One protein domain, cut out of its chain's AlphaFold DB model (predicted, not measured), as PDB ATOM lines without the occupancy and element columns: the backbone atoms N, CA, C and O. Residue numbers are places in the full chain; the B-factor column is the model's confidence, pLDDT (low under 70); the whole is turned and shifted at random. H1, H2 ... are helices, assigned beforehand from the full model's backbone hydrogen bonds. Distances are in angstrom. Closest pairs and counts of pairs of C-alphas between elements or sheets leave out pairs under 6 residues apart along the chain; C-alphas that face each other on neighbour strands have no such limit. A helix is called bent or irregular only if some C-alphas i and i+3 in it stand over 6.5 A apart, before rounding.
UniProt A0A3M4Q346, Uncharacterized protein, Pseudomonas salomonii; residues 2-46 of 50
ATOM      1  N   SER A   2      25.608  16.370  47.594       80.88
ATOM      2  CA  SER A   2      24.278  16.844  48.046       80.88
ATOM      3  C   SER A   2      24.267  18.334  48.430       80.88
ATOM      4  O   SER A   2      23.206  18.936  48.530       80.88
ATOM      5  N   LEU A   3      25.446  18.951  48.595       86.38
ATOM      6  CA  LEU A   3      25.602  20.374  48.931       86.38
ATOM      7  C   LEU A   3      25.101  21.306  47.823       86.38
ATOM      8  O   LEU A   3      24.508  22.334  48.116       86.38
ATOM      9  N   ILE A   4      25.286  20.926  46.558       87.75
ATOM     10  CA  ILE A   4      24.846  21.729  45.407       87.75
ATOM     11  C   ILE A   4      23.320  21.902  45.408       87.75
ATOM     12  O   ILE A   4      22.836  23.013  45.227       87.75
ATOM     13  N   LEU A   5      22.561  20.838  45.693       89.44
ATOM     14  CA  LEU A   5      21.098  20.903  45.809       89.44
ATOM     15  C   LEU A   5      20.650  21.834  46.939       89.44
ATOM     16  O   LEU A   5      19.716  22.610  46.762       89.44
ATOM     17  N   ILE A   6      21.345  21.790  48.077       91.38
ATOM     18  CA  ILE A   6      21.067  22.649  49.235       91.38
ATOM     19  C   ILE A   6      21.338  24.122  48.896       91.38
ATOM     20  O   ILE A   6      20.512  24.978  49.199       91.38
ATOM     21  N   ILE A   7      22.446  24.418  48.209       89.88
ATOM     22  CA  ILE A   7      22.788  25.776  47.756       89.88
ATOM     23  C   ILE A   7      21.720  26.311  46.791       89.88
ATOM     24  O   ILE A   7      21.268  27.442  46.951       89.88
ATOM     25  N   ILE A   8      21.270  25.497  45.830       89.81
ATOM     26  CA  ILE A   8      20.217  25.878  44.874       89.81
ATOM     27  C   ILE A   8      18.898  26.180  45.596       89.81
ATOM     28  O   ILE A   8      18.257  27.186  45.298       89.81
ATOM     29  N   LEU A   9      18.509  25.354  46.572       89.00
ATOM     30  CA  LEU A   9      17.297  25.578  47.365       89.00
ATOM     31  C   LEU A   9      17.355  26.901  48.137       89.00
ATOM     32  O   LEU A   9      16.389  27.659  48.140       89.00
ATOM     33  N   ILE A  10      18.503  27.202  48.750       89.25
ATOM     34  CA  ILE A  10      18.719  28.455  49.483       89.25
ATOM     35  C   ILE A  10      18.663  29.655  48.528       89.25
ATOM     36  O   ILE A  10      18.019  30.652  48.847       89.25
ATOM     37  N   LEU A  11      19.270  29.560  47.341       84.88
ATOM     38  CA  LEU A  11      19.222  30.622  46.329       84.88
ATOM     39  C   LEU A  11      17.800  30.882  45.817       84.88
ATOM     40  O   LEU A  11      17.434  32.040  45.638       84.88
ATOM     41  N   LEU A  12      16.988  29.838  45.624       83.31
ATOM     42  CA  LEU A  12      15.585  29.982  45.222       83.31
ATOM     43  C   LEU A  12      14.744  30.655  46.312       83.31
ATOM     44  O   LEU A  12      13.932  31.528  46.006       83.31
ATOM     45  N   LEU A  13      14.968  30.294  47.578       81.94
ATOM     46  CA  LEU A  13      14.298  30.932  48.710       81.94
ATOM     47  C   LEU A  13      14.711  32.403  48.850       81.94
ATOM     48  O   LEU A  13      13.849  33.255  49.017       81.94
ATOM     49  N   VAL A  14      16.000  32.732  48.733       74.44
ATOM     50  CA  VAL A  14      16.500  34.111  48.889       74.44
ATOM     51  C   VAL A  14      16.179  34.992  47.675       74.44
ATOM     52  O   VAL A  14      15.821  36.152  47.853       74.44
ATOM     53  N   GLY A  15      16.257  34.457  46.454       69.00
ATOM     54  CA  GLY A  15      15.971  35.190  45.214       69.00
ATOM     55  C   GLY A  15      14.484  35.491  44.991       69.00
ATOM     56  O   GLY A  15      14.158  36.448  44.293       69.00
ATOM     57  N   GLY A  16      13.586  34.706  45.598       70.00
ATOM     58  CA  GLY A  16      12.140  34.959  45.595       70.00
ATOM     59  C   GLY A  16      11.665  35.888  46.716       70.00
ATOM     60  O   GLY A  16      10.539  36.385  46.668       70.00
ATOM     61  N   LEU A  17      12.504  36.140  47.724       63.31
ATOM     62  CA  LEU A  17      12.182  37.072  48.796       63.31
ATOM     63  C   LEU A  17      12.449  38.513  48.328       63.31
ATOM     64  O   LEU A  17      13.534  38.803  47.820       63.31
ATOM     65  N   PRO A  18      11.530  39.465  48.571       58.28
ATOM     66  CA  PRO A  18      11.760  40.889  48.325       58.28
ATOM     67  C   PRO A  18      12.700  41.495  49.393       58.28
ATOM     68  O   PRO A  18      12.435  42.559  49.943       58.28
ATOM     69  N   VAL A  19      13.796  40.798  49.719       61.03
ATOM     70  CA  VAL A  19      14.839  41.187  50.687       61.03
ATOM     71  C   VAL A  19      15.858  42.147  50.063       61.03
ATOM     72  O   VAL A  19      16.588  42.822  50.784       61.03
ATOM     73  N   PHE A  20      15.852  42.302  48.735       59.44
ATOM     74  CA  PHE A  20      16.554  43.378  48.033       59.44
ATOM     75  C   PHE A  20      15.575  44.515  47.682       59.44
ATOM     76  O   PHE A  20      15.031  44.533  46.575       59.44
ATOM     77  N   PRO A  21      15.349  45.518  48.558       53.94
ATOM     78  CA  PRO A  21      14.486  46.664  48.265       53.94
ATOM     79  C   PRO A  21      15.175  47.682  47.340       53.94
ATOM     80  O   PRO A  21      14.968  48.887  47.466       53.94
ATOM     81  N   HIS A  22      16.013  47.232  46.405       57.59
ATOM     82  CA  HIS A  22      16.718  48.112  45.483       57.59
ATOM     83  C   HIS A  22      16.564  47.660  44.036       57.59
ATOM     84  O   HIS A  22      17.523  47.250  43.396       57.59
ATOM     85  N   SER A  23      15.329  47.744  43.524       48.47
ATOM     86  CA  SER A  23      15.062  47.887  42.081       48.47
ATOM     87  C   SER A  23      13.601  48.192  41.724       48.47
ATOM     88  O   SER A  23      13.109  47.794  40.672       48.47
ATOM     89  N   ARG A  24      12.914  49.041  42.504       54.38
ATOM     90  CA  ARG A  24      11.712  49.736  41.985       54.38
ATOM     91  C   ARG A  24      12.016  50.643  40.772       54.38
ATOM     92  O   ARG A  24      11.088  51.153  40.162       54.38
ATOM     93  N   ASN A  25      13.291  50.788  40.392       52.97
ATOM     94  CA  ASN A  25      13.767  51.568  39.249       52.97
ATOM     95  C   ASN A  25      14.322  50.727  38.070       52.97
ATOM     96  O   ASN A  25      14.870  51.305  37.140       52.97
ATOM     97  N   TRP A  26      14.220  49.386  38.087       59.66
ATOM     98  CA  TRP A  26      14.652  48.521  36.960       59.66
ATOM     99  C   TRP A  26      13.502  47.991  36.094       59.66
ATOM    100  O   TRP A  26      13.749  47.444  35.028       59.66
ATOM    101  N   GLY A  27      12.248  48.153  36.521       57.09
ATOM    102  CA  GLY A  27      11.104  47.611  35.780       57.09
ATOM    103  C   GLY A  27      10.390  48.598  34.859       57.09
ATOM    104  O   GLY A  27       9.799  48.165  33.881       57.09
ATOM    105  N   TYR A  28      10.419  49.902  35.166       52.97
ATOM    106  CA  TYR A  28       9.612  50.917  34.458       52.97
ATOM    107  C   TYR A  28      10.244  52.326  34.442       52.97
ATOM    108  O   TYR A  28       9.567  53.312  34.164       52.97
ATOM    109  N   GLY A  29      11.538  52.440  34.763       64.00
ATOM    110  CA  GLY A  29      12.332  53.663  34.595       64.00
ATOM    111  C   GLY A  29      13.152  53.633  33.294       64.00
ATOM    112  O   GLY A  29      13.114  52.629  32.585       64.00
ATOM    113  N   PRO A  30      13.934  54.680  32.970       57.41
ATOM    114  CA  PRO A  30      14.666  54.821  31.696       57.41
ATOM    115  C   PRO A  30      15.583  53.633  31.321       57.41
ATOM    116  O   PRO A  30      15.887  53.437  30.147       57.41
ATOM    117  N   SER A  31      15.969  52.790  32.283       60.44
ATOM    118  CA  SER A  31      16.690  51.523  32.077       60.44
ATOM    119  C   SER A  31      15.852  50.408  31.428       60.44
ATOM    120  O   SER A  31      16.401  49.584  30.699       60.44
ATOM    121  N   GLY A  32      14.530  50.388  31.621       64.75
ATOM    122  CA  GLY A  32      13.623  49.431  30.978       64.75
ATOM    123  C   GLY A  32      13.510  49.661  29.470       64.75
ATOM    124  O   GLY A  32      13.485  48.705  28.700       64.75
ATOM    125  N   ILE A  33      13.551  50.925  29.031       75.06
ATOM    126  CA  ILE A  33      13.592  51.281  27.604       75.06
ATOM    127  C   ILE A  33      14.883  50.763  26.969       75.06
ATOM    128  O   ILE A  33      14.834  50.182  25.890       75.06
ATOM    129  N   LEU A  34      16.025  50.899  27.652       78.88
ATOM    130  CA  LEU A  34      17.291  50.342  27.171       78.88
ATOM    131  C   LEU A  34      17.226  48.816  27.033       78.88
ATOM    132  O   LEU A  34      17.666  48.283  26.019       78.88
ATOM    133  N   GLY A  35      16.619  48.116  27.998       80.75
ATOM    134  CA  GLY A  35      16.386  46.672  27.906       80.75
ATOM    135  C   GLY A  35      15.518  46.289  26.705       80.75
ATOM    136  O   GLY A  35      15.881  45.398  25.942       80.75
ATOM    137  N   VAL A  36      14.413  47.006  26.484       83.44
ATOM    138  CA  VAL A  36      13.523  46.784  25.333       83.44
ATOM    139  C   VAL A  36      14.248  47.047  24.010       83.44
ATOM    140  O   VAL A  36      14.155  46.233  23.094       83.44
ATOM    141  N   VAL A  37      15.020  48.133  23.913       88.56
ATOM    142  CA  VAL A  37      15.810  48.464  22.716       88.56
ATOM    143  C   VAL A  37      16.846  47.378  22.423       88.56
ATOM    144  O   VAL A  37      16.956  46.941  21.279       88.56
ATOM    145  N   LEU A  38      17.563  46.887  23.438       88.81
ATOM    146  CA  LEU A  38      18.534  45.804  23.265       88.81
ATOM    147  C   LEU A  38      17.875  44.509  22.778       88.81
ATOM    148  O   LEU A  38      18.403  43.864  21.874       88.81
ATOM    149  N   VAL A  39      16.707  44.150  23.316       90.25
ATOM    150  CA  VAL A  39      15.948  42.975  22.858       90.25
ATOM    151  C   VAL A  39      15.535  43.124  21.392       90.25
ATOM    152  O   VAL A  39      15.716  42.192  20.610       90.25
ATOM    153  N   VAL A  40      15.039  44.299  20.992       92.75
ATOM    154  CA  VAL A  40      14.667  44.581  19.595       92.75
ATOM    155  C   VAL A  40      15.874  44.452  18.663       92.75
ATOM    156  O   VAL A  40      15.765  43.814  17.618       92.75
ATOM    157  N   LEU A  41      17.033  44.993  19.044       93.19
ATOM    158  CA  LEU A  41      18.258  44.892  18.245       93.19
ATOM    159  C   LEU A  41      18.719  43.443  18.067       93.19
ATOM    160  O   LEU A  41      19.061  43.049  16.955       93.19
ATOM    161  N   VAL A  42      18.676  42.634  19.129       93.50
ATOM    162  CA  VAL A  42      19.017  41.205  19.055       93.50
ATOM    163  C   VAL A  42      18.074  40.464  18.104       93.50
ATOM    164  O   VAL A  42      18.534  39.680  17.279       93.50
ATOM    165  N   VAL A  43      16.768  40.738  18.165       95.00
ATOM    166  CA  VAL A  43      15.786  40.129  17.255       95.00
ATOM    167  C   VAL A  43      16.060  40.516  15.800       95.00
ATOM    168  O   VAL A  43      16.034  39.655  14.923       95.00
ATOM    169  N   LEU A  44      16.358  41.788  15.532       93.56
ATOM    170  CA  LEU A  44      16.663  42.259  14.182       93.56
ATOM    171  C   LEU A  44      17.961  41.656  13.625       93.56
ATOM    172  O   LEU A  44      17.984  41.276  12.453       93.56
ATOM    173  N   LEU A  45      18.991  41.508  14.462       93.38
ATOM    174  CA  LEU A  45      20.254  40.853  14.108       93.38
ATOM    175  C   LEU A  45      20.031  39.370  13.771       93.38
ATOM    176  O   LEU A  45      20.516  38.886  12.753       93.38
ATOM    177  N   LEU A  46      19.231  38.654  14.567       90.88
ATOM    178  CA  LEU A  46      18.886  37.251  14.299       90.88
ATOM    179  C   LEU A  46      18.049  37.068  13.025       90.88
ATOM    180  O   LEU A  46      18.150  36.039  12.362       90.88
TER     181      LEU A  46
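AT A GLANCE: This is residues 2 to 46 of the 50 residues of an uncharacterized protein of Pseudomonas salomonii (UniProt A0A3M4Q346). Two helices make the arms of a wide, open V with a loop for its base: H2, the longer arm, and H1 are joined by residues 17 to 29, and the space between the arms is empty. There is no packed core; the helices are apart, and most of the printed part stands free. The printed part has 45 residues with two named helices, H1 then H2 along the chain, and no named strand; the class is all helix. The whole is extended, with a radius of gyration of the C-alphas of 16.2 A, and only just flat, with spans of 43 by 29 by 8 A.

IN THESE COORDINATES: H2, the longest helix, is residues 30 to 46, 25.1 A from first to last C-alpha. It begins at C-alpha 30 (14.666, 54.821, 31.696) and ends at C-alpha 46 (18.886, 37.251, 14.299). H1 is residues 3 to 16, 20.1 A from first to last C-alpha, beginning at C-alpha 3 (25.602, 20.374, 48.931). Neither helix is bent.

HOW THE PARTS SIT: H2 is apart from H1, with no C-alpha of the one within 8 A of the other. A long link of 13 residues, 17 to 29, joins them. Residues 36 to 46 of H2 stand free, as do residues 2 to 25, of which 3 to 16 belong to H1. In H1 every O i to N i+4 pair is within hydrogen-bond range; in H2, 12 of 13 are.

THE WHOLE: The two C-alphas farthest apart, those of Ser 2 and Leu 44, are 43.0 A apart. The C-alphas of residues 17 to 29 lie 9 to 15 A from the mean of all C-alphas. The printed part has no cut. Its mean pLDDT is 76.0, and residue 15 and residues 17 to 32 are under 70.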